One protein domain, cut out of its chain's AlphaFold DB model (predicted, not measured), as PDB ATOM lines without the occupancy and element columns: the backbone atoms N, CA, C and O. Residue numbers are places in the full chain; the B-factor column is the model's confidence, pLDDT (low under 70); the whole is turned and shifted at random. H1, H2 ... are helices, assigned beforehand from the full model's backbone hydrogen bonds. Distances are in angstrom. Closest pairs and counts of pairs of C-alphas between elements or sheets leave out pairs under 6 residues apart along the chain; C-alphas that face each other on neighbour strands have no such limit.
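What this domain is: This is residues 514 to 573 of the 610 residues of the protein "Hypothetical protein" of Cryptomonas curvata (UniProt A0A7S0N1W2). Two helices, H1 and H2, make a V-shaped hairpin that meets near its turn, and the longest helix, H4, crosses H2 at nearly a right angle and reaches the last residues of H1 with its own end. Beyond this crossing the chain swings out from H2 in an open loop that holds the one-turn helix H3 and folds back into H4, while residues 514 to 519 of H1 stick out at the other end of the domain. The printed part has 60 residues, with four named helices in the order H1, H2, H3, H4 and no named strand; the class is all helix. The whole is only just compact, close to loose, with a radius of gyration of the C-alphas of 12.2 A and spans of 34 by 25 by 16 A.

How they stand to each other: H4, residues 559 to 572, touches H2, residues 531 to 541, with 9 pairs of C-alphas within 8 A. The closest C-alphas of the two, those of Ala 538 and Ala 567, are 5.5 A apart, and the lines are about perpendicular at 88 degrees. H1, residues 514 to 525, touches H2 with residues 524 to 525 alone; their closest C-alphas, those of Leu 524 and Arg 534, are 5.7 A apart. H1 and H2 form a helical hairpin and run opposite ways at a shallow tilt of 33 degrees, only just short of steep. H1 and H4 only just touch, with 3 pairs of C-alphas within 8 A, through residues 521 to 525 of H1 and residue 571 of H4 alone. Their closest C-alphas, those of Leu 524 and Leu 571, are 7.1 A apart, and they run opposite ways at a steep tilt of 60 degrees. The helix packing is only just mostly crossed, with one of these three pairs at a shallow tilt. H3, residues 550 to 553, is close to H4 but not clearly touching, the C-alphas of Phe 552 and Lys 562 being closest at 7.7 A; it is apart from H1 and H2. In H1, H2 and H4 every O i to N i+4 pair is within hydrogen-bond range; H3 is too short for such a pair.

Where its parts are: H4 measures 20.1 A from its first C-alpha to its last, at (89.855, 2.357, -10.841) for Lys 572. H2 measures 15.4 A, H1 15.8 A and H3 5.1 A. C-alpha 514, where H1 begins, is at (92.830, -12.098, -6.396), and C-alpha 550, where H3 begins, is at (79.118, -2.085, -27.992).

The domain as a whole: The two C-alphas farthest apart, those of Arg 515 and Asp 557, are 36.7 A apart. The printed part has no cut and no long link. Residues 514 to 519, 527 to 532 and 554 to 561 stand free. Mean pLDDT of the printed part is 75.8; residues 543 to 548, 552 to 561 and 563 are under 70.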
ATOM      1  N   GLU A 514      92.568 -13.324  -7.158       87.62
ATOM      2  CA  GLU A 514      92.830 -12.098  -6.396       87.62
ATOM      3  C   GLU A 514      94.315 -11.753  -6.369       87.62
ATOM      4  O   GLU A 514      94.682 -10.591  -6.504       87.62
ATOM      5  N   ARG A 515      95.202 -12.746  -6.228       86.69
ATOM      6  CA  ARG A 515      96.650 -12.506  -6.248       86.69
ATOM      7  C   ARG A 515      97.115 -11.949  -7.591       86.69
ATOM      8  O   ARG A 515      97.939 -11.034  -7.610       86.69
ATOM      9  N   LYS A 516      96.612 -12.493  -8.707       85.25
ATOM     10  CA  LYS A 516      96.925 -11.983 -10.053       85.25
ATOM     11  C   LYS A 516      96.477 -10.533 -10.203       85.25
ATOM     12  O   LYS A 516      97.262  -9.714 -10.675       85.25
ATOM     13  N   GLU A 517      95.266 -10.213  -9.752       82.88
ATOM     14  CA  GLU A 517      94.757  -8.844  -9.848       82.88
ATOM     15  C   GLU A 517      95.480  -7.888  -8.895       82.88
ATOM     16  O   GLU A 517      95.850  -6.793  -9.300       82.88
ATOM     17  N   ARG A 518      95.788  -8.317  -7.667       84.25
ATOM     18  CA  ARG A 518      96.566  -7.527  -6.705       84.25
ATOM     19  C   ARG A 518      97.929  -7.150  -7.269       84.25
ATOM     20  O   ARG A 518      98.282  -5.981  -7.220       84.25
ATOM     21  N   LYS A 519      98.662  -8.106  -7.856       85.38
ATOM     22  CA  LYS A 519      99.951  -7.833  -8.517       85.38
ATOM     23  C   LYS A 519      99.796  -6.853  -9.679       85.38
ATOM     24  O   LYS A 519     100.622  -5.963  -9.851       85.38
ATOM     25  N   LYS A 520      98.737  -7.006 -10.481       83.56
ATOM     26  CA  LYS A 520      98.430  -6.087 -11.582       83.56
ATOM     27  C   LYS A 520      98.158  -4.675 -11.063       83.56
ATOM     28  O   LYS A 520      98.752  -3.733 -11.575       83.56
ATOM     29  N   HIS A 521      97.331  -4.525 -10.032       81.94
ATOM     30  CA  HIS A 521      97.057  -3.235  -9.408       81.94
ATOM     31  C   HIS A 521      98.314  -2.638  -8.768       81.94
ATOM     32  O   HIS A 521      98.603  -1.469  -8.988       81.94
ATOM     33  N   GLU A 522      99.090  -3.418  -8.012       85.38
ATOM     34  CA  GLU A 522     100.337  -2.982  -7.372       85.38
ATOM     35  C   GLU A 522     101.291  -2.362  -8.399       85.38
ATOM     36  O   GLU A 522     101.646  -1.197  -8.262       85.38
ATOM     37  N   VAL A 523     101.572  -3.064  -9.501       85.56
ATOM     38  CA  VAL A 523     102.447  -2.565 -10.577       85.56
ATOM     39  C   VAL A 523     101.850  -1.357 -11.309       85.56
ATOM     40  O   VAL A 523     102.566  -0.422 -11.660       85.56
ATOM     41  N   LEU A 524     100.538  -1.345 -11.559       82.38
ATOM     42  CA  LEU A 524      99.872  -0.232 -12.249       82.38
ATOM     43  C   LEU A 524      99.706   1.021 -11.371       82.38
ATOM     44  O   LEU A 524      99.580   2.130 -11.894       82.38
ATOM     45  N   SER A 525      99.700   0.855 -10.049       81.06
ATOM     46  CA  SER A 525      99.598   1.934  -9.059       81.06
ATOM     47  C   SER A 525     100.955   2.401  -8.529       81.06
ATOM     48  O   SER A 525     101.012   3.422  -7.844       81.06
ATOM     49  N   ASP A 526     102.036   1.699  -8.878       84.44
ATOM     50  CA  ASP A 526     103.393   1.991  -8.430       84.44
ATOM     51  C   ASP A 526     103.838   3.391  -8.877       84.44
ATOM     52  O   ASP A 526     104.009   3.673 -10.065       84.44
ATOM     53  N   SER A 527     104.029   4.291  -7.912       79.00
ATOM     54  CA  SER A 527     104.453   5.668  -8.166       79.00
ATOM     55  C   SER A 527     105.909   5.775  -8.615       79.00
ATOM     56  O   SER A 527     106.289   6.813  -9.160       79.00
ATOM     57  N   THR A 528     106.713   4.723  -8.429       84.62
ATOM     58  CA  THR A 528     108.086   4.663  -8.942       84.62
ATOM     59  C   THR A 528     108.116   4.498 -10.462       84.62
ATOM     60  O   THR A 528     109.054   4.965 -11.111       84.62
ATOM     61  N   LEU A 529     107.067   3.910 -11.054       85.81
ATOM     62  CA  LEU A 529     106.940   3.757 -12.497       85.81
ATOM     63  C   LEU A 529     106.382   5.055 -13.122       85.81
ATOM     64  O   LEU A 529     105.262   5.476 -12.792       85.81
ATOM     65  N   PRO A 530     107.105   5.696 -14.068       86.12
ATOM     66  CA  PRO A 530     106.632   6.918 -14.709       86.12
ATOM     67  C   PRO A 530     105.240   6.748 -15.324       86.12
ATOM     68  O   PRO A 530     104.941   5.738 -15.964       86.12
ATOM     69  N   GLU A 531     104.393   7.768 -15.171       81.94
ATOM     70  CA  GLU A 531     102.985   7.747 -15.599       81.94
ATOM     71  C   GLU A 531     102.811   7.339 -17.066       81.94
ATOM     72  O   GLU A 531     101.934   6.544 -17.399       81.94
ATOM     73  N   HIS A 532     103.705   7.810 -17.937       80.44
ATOM     74  CA  HIS A 532     103.715   7.433 -19.345       80.44
ATOM     75  C   HIS A 532     103.815   5.907 -19.550       80.44
ATOM     76  O   HIS A 532     103.057   5.344 -20.340       80.44
ATOM     77  N   PHE A 533     104.696   5.220 -18.814       83.50
ATOM     78  CA  PHE A 533     104.834   3.763 -18.906       83.50
ATOM     79  C   PHE A 533     103.657   3.029 -18.261       83.50
ATOM     80  O   PHE A 533     103.208   2.023 -18.807       83.50
ATOM     81  N   ARG A 534     103.094   3.560 -17.167       83.31
ATOM     82  CA  ARG A 534     101.875   3.011 -16.546       83.31
ATOM     83  C   ARG A 534     100.693   3.020 -17.508       83.31
ATOM     84  O   ARG A 534     100.017   2.005 -17.658       83.31
ATOM     85  N   LEU A 535     100.487   4.127 -18.220       78.06
ATOM     86  CA  LEU A 535      99.434   4.247 -19.231       78.06
ATOM     87  C   LEU A 535      99.661   3.303 -20.416       78.06
ATOM     88  O   LEU A 535      98.717   2.664 -20.882       78.06
ATOM     89  N   GLN A 536     100.903   3.174 -20.899       81.06
ATOM     90  CA  GLN A 536     101.228   2.219 -21.963       81.06
ATOM     91  C   GLN A 536     100.978   0.766 -21.531       81.06
ATOM     92  O   GLN A 536     100.380  -0.004 -22.289       81.06
ATOM     93  N   LEU A 537     101.375   0.403 -20.310       83.69
ATOM     94  CA  LEU A 537     101.151  -0.926 -19.749       83.69
ATOM     95  C   LEU A 537      99.653  -1.207 -19.569       83.69
ATOM     96  O   LEU A 537      99.172  -2.235 -20.046       83.69
ATOM     97  N   ALA A 538      98.899  -0.273 -18.984       80.31
ATOM     98  CA  ALA A 538      97.449  -0.384 -18.817       80.31
ATOM     99  C   ALA A 538      96.733  -0.597 -20.162       80.31
ATOM    100  O   ALA A 538      95.922  -1.514 -20.294       80.31
ATOM    101  N   ARG A 539      97.103   0.168 -21.200       76.31
ATOM    102  CA  ARG A 539      96.573  -0.007 -22.565       76.31
ATOM    103  C   ARG A 539      96.890  -1.383 -23.156       76.31
ATOM    104  O   ARG A 539      96.083  -1.920 -23.911       76.31
ATOM    105  N   SER A 540      98.054  -1.957 -22.849       78.75
ATOM    106  CA  SER A 540      98.430  -3.290 -23.344       78.75
ATOM    107  C   SER A 540      97.610  -4.414 -22.700       78.75
ATOM    108  O   SER A 540      97.238  -5.360 -23.390       78.75
ATOM    109  N   LEU A 541      97.258  -4.270 -21.417       78.12
ATOM    110  CA  LEU A 541      96.446  -5.229 -20.657       78.12
ATOM    111  C   LEU A 541      94.953  -5.173 -21.021       78.12
ATOM    112  O   LEU A 541      94.200  -6.098 -20.739       78.12
ATOM    113  N   GLN A 542      94.525  -4.072 -21.630       70.19
ATOM    114  CA  GLN A 542      93.126  -3.740 -21.867       70.19
ATOM    115  C   GLN A 542      92.529  -4.316 -23.160       70.19
ATOM    116  O   GLN A 542      91.311  -4.260 -23.344       70.19
ATOM    117  N   ARG A 543      93.357  -4.843 -24.070       59.28
ATOM    118  CA  ARG A 543      92.974  -5.033 -25.480       59.28
ATOM    119  C   ARG A 543      91.709  -5.866 -25.716       59.28
ATOM    120  O   ARG A 543      91.015  -5.582 -26.685       59.28
ATOM    121  N   ASP A 544      91.356  -6.784 -24.820       61.25
ATOM    122  CA  ASP A 544      90.242  -7.710 -25.060       61.25
ATOM    123  C   ASP A 544      88.938  -7.332 -24.327       61.25
ATOM    124  O   ASP A 544      87.846  -7.616 -24.817       61.25
ATOM    125  N   LEU A 545      89.017  -6.652 -23.174       65.94
ATOM    126  CA  LEU A 545      87.855  -6.479 -22.287       65.94
ATOM    127  C   LEU A 545      86.888  -5.375 -22.741       65.94
ATOM    128  O   LEU A 545      85.680  -5.511 -22.597       65.94
ATOM    129  N   PHE A 546      87.413  -4.268 -23.271       66.81
ATOM    130  CA  PHE A 546      86.609  -3.081 -23.604       66.81
ATOM    131  C   PHE A 546      86.296  -2.955 -25.097       66.81
ATOM    132  O   PHE A 546      85.359  -2.256 -25.471       66.81
ATOM    133  N   VAL A 547      87.054  -3.642 -25.959       63.59
ATOM    134  CA  VAL A 547      86.805  -3.677 -27.412       63.59
ATOM    135  C   VAL A 547      85.531  -4.465 -27.735       63.59
ATOM    136  O   VAL A 547      84.828  -4.157 -28.697       63.59
ATOM    137  N   SER A 548      85.198  -5.449 -26.899       66.62
ATOM    138  CA  SER A 548      84.001  -6.281 -27.033       66.62
ATOM    139  C   SER A 548      82.699  -5.566 -26.652       66.62
ATOM    140  O   SER A 548      81.622  -6.065 -26.967       66.62
ATOM    141  N   MET A 549      82.768  -4.403 -25.997       73.12
ATOM    142  CA  MET A 549      81.593  -3.697 -25.492       73.12
ATOM    143  C   MET A 549      81.006  -2.731 -26.529       73.12
ATOM    144  O   MET A 549      81.649  -1.727 -26.845       73.12
ATOM    145  N   PRO A 550      79.757  -2.946 -26.994       72.62
ATOM    146  CA  PRO A 550      79.118  -2.085 -27.992       72.62
ATOM    147  C   PRO A 550      79.043  -0.615 -27.559       72.62
ATOM    148  O   PRO A 550      79.329   0.273 -28.353       72.62
ATOM    149  N   TYR A 551      78.772  -0.367 -26.272       73.00
ATOM    150  CA  TYR A 551      78.651   0.979 -25.700       73.00
ATOM    151  C   TYR A 551      79.914   1.836 -25.883       73.00
ATOM    152  O   TYR A 551      79.833   3.040 -26.103       73.00
ATOM    153  N   PHE A 552      81.100   1.223 -25.829       69.12
ATOM    154  CA  PHE A 552      82.361   1.937 -26.035       69.12
ATOM    155  C   PHE A 552      82.777   1.997 -27.509       69.12
ATOM    156  O   PHE A 552      83.720   2.717 -27.840       69.12
ATOM    157  N   ASN A 553      82.115   1.260 -28.405       65.56
ATOM    158  CA  ASN A 553      82.384   1.298 -29.845       65.56
ATOM    159  C   ASN A 553      81.738   2.508 -30.527       65.56
ATOM    160  O   ASN A 553      82.328   3.027 -31.463       65.56
ATOM    161  N   GLU A 554      80.639   3.036 -29.987       62.25
ATOM    162  CA  GLU A 554      79.978   4.240 -30.517       62.25
ATOM    163  C   GLU A 554      80.751   5.548 -30.248       62.25
ATOM    164  O   GLU A 554      80.541   6.548 -30.928       62.25
ATOM    165  N   ALA A 555      81.698   5.559 -29.303       61.06
ATOM    166  CA  ALA A 555      82.560   6.710 -28.998       61.06
ATOM    167  C   ALA A 555      83.757   6.840 -29.977       61.06
ATOM    168  O   ALA A 555      84.907   7.022 -29.565       61.06
ATOM    169  N   GLU A 556      83.494   6.673 -31.273       56.41
ATOM    170  CA  GLU A 556      84.481   6.349 -32.315       56.41
ATOM    171  C   GLU A 556      85.355   7.539 -32.768       56.41
ATOM    172  O   GLU A 556      86.442   7.346 -33.314       56.41
ATOM    173  N   ASP A 557      84.960   8.778 -32.454       60.22
ATOM    174  CA  ASP A 557      85.594   9.992 -32.993       60.22
ATOM    175  C   ASP A 557      87.040  10.247 -32.510       60.22
ATOM    176  O   ASP A 557      87.750  11.077 -33.086       60.22
ATOM    177  N   ARG A 558      87.519   9.567 -31.451       68.00
ATOM    178  CA  ARG A 558      88.881   9.744 -30.893       68.00
ATOM    179  C   ARG A 558      89.450   8.443 -30.284       68.00
ATOM    180  O   ARG A 558      89.365   8.258 -29.064       68.00
ATOM    181  N   PRO A 559      90.121   7.575 -31.066       67.50
ATOM    182  CA  PRO A 559      90.613   6.272 -30.590       67.50
ATOM    183  C   PRO A 559      91.632   6.375 -29.440       67.50
ATOM    184  O   PRO A 559      91.600   5.569 -28.508       67.50
ATOM    185  N   ASP A 560      92.481   7.406 -29.440       69.00
ATOM    186  CA  ASP A 560      93.462   7.634 -28.368       69.00
ATOM    187  C   ASP A 560      92.805   8.016 -27.037       69.00
ATOM    188  O   ASP A 560      93.283   7.638 -25.964       69.00
ATOM    189  N   MET A 561      91.699   8.761 -27.101       69.19
ATOM    190  CA  MET A 561      90.956   9.199 -25.922       69.19
ATOM    191  C   MET A 561      90.163   8.036 -25.325       69.19
ATOM    192  O   MET A 561      90.174   7.869 -24.109       69.19
ATOM    193  N   LYS A 562      89.569   7.180 -26.174       72.44
ATOM    194  CA  LYS A 562      88.953   5.910 -25.760       72.44
ATOM    195  C   LYS A 562      89.964   5.033 -25.023       72.44
ATOM    196  O   LYS A 562      89.703   4.616 -23.902       72.44
ATOM    197  N   ALA A 563      91.148   4.823 -25.598       69.94
ATOM    198  CA  ALA A 563      92.192   4.015 -24.970       69.94
ATOM    199  C   ALA A 563      92.682   4.597 -23.630       69.94
ATOM    200  O   ALA A 563      92.958   3.842 -22.704       69.94
ATOM    201  N   SER A 564      92.793   5.924 -23.500       72.00
ATOM    202  CA  SER A 564      93.134   6.565 -22.219       72.00
ATOM    203  C   SER A 564      92.020   6.447 -21.179       72.00
ATOM    204  O   SER A 564      92.302   6.117 -20.033       72.00
ATOM    205  N   PHE A 565      90.769   6.695 -21.568       77.12
ATOM    206  CA  PHE A 565      89.619   6.620 -20.668       77.12
ATOM    207  C   PHE A 565      89.408   5.198 -20.155       77.12
ATOM    208  O   PHE A 565      89.254   4.977 -18.956       77.12
ATOM    209  N   CYS A 566      89.462   4.214 -21.053       75.81
ATOM    210  CA  CYS A 566      89.367   2.822 -20.664       75.81
ATOM    211  C   CYS A 566      90.555   2.448 -19.752       75.81
ATOM    212  O   CYS A 566      90.354   1.717 -18.781       75.81
ATOM    213  N   ALA A 567      91.775   2.940 -20.005       74.50
ATOM    214  CA  ALA A 567      92.925   2.650 -19.145       74.50
ATOM    215  C   ALA A 567      92.731   3.238 -17.739       74.50
ATOM    216  O   ALA A 567      93.003   2.562 -16.752       74.50
ATOM    217  N   GLU A 568      92.195   4.455 -17.637       76.88
ATOM    218  CA  GLU A 568      91.848   5.077 -16.357       76.88
ATOM    219  C   GLU A 568      90.730   4.319 -15.625       76.88
ATOM    220  O   GLU A 568      90.786   4.145 -14.409       76.88
ATOM    221  N   LEU A 569      89.740   3.807 -16.362       79.25
ATOM    222  CA  LEU A 569      88.686   2.960 -15.809       79.25
ATOM    223  C   LEU A 569      89.255   1.642 -15.271       79.25
ATOM    224  O   LEU A 569      88.876   1.224 -14.184       79.25
ATOM    225  N   LEU A 570      90.206   1.020 -15.978       78.44
ATOM    226  CA  LEU A 570      90.892  -0.192 -15.519       78.44
ATOM    227  C   LEU A 570      91.727   0.059 -14.256       78.44
ATOM    228  O   LEU A 570      91.809  -0.821 -13.408       78.44
ATOM    229  N   LEU A 571      92.320   1.249 -14.117       75.94
ATOM    230  CA  LEU A 571      93.056   1.651 -12.911       75.94
ATOM    231  C   LEU A 571      92.145   1.855 -11.690       75.94
ATOM    232  O   LEU A 571      92.628   1.794 -10.566       75.94
ATOM    233  N   LYS A 572      90.851   2.126 -11.903       79.06
ATOM    234  CA  LYS A 572      89.855   2.357 -10.841       79.06
ATOM    235  C   LYS A 572      88.927   1.164 -10.597       79.06
ATOM    236  O   LYS A 572      88.217   1.158  -9.596       79.06
ATOM    237  N   ALA A 573      88.880   0.203 -11.514       79.25
ATOM    238  CA  ALA A 573      87.998  -0.948 -11.427       79.25
ATOM    239  C   ALA A 573      88.507  -1.955 -10.387       79.25
ATOM    240  O   ALA A 573      89.683  -2.311 -10.371       79.25
TER     241      ALA A 573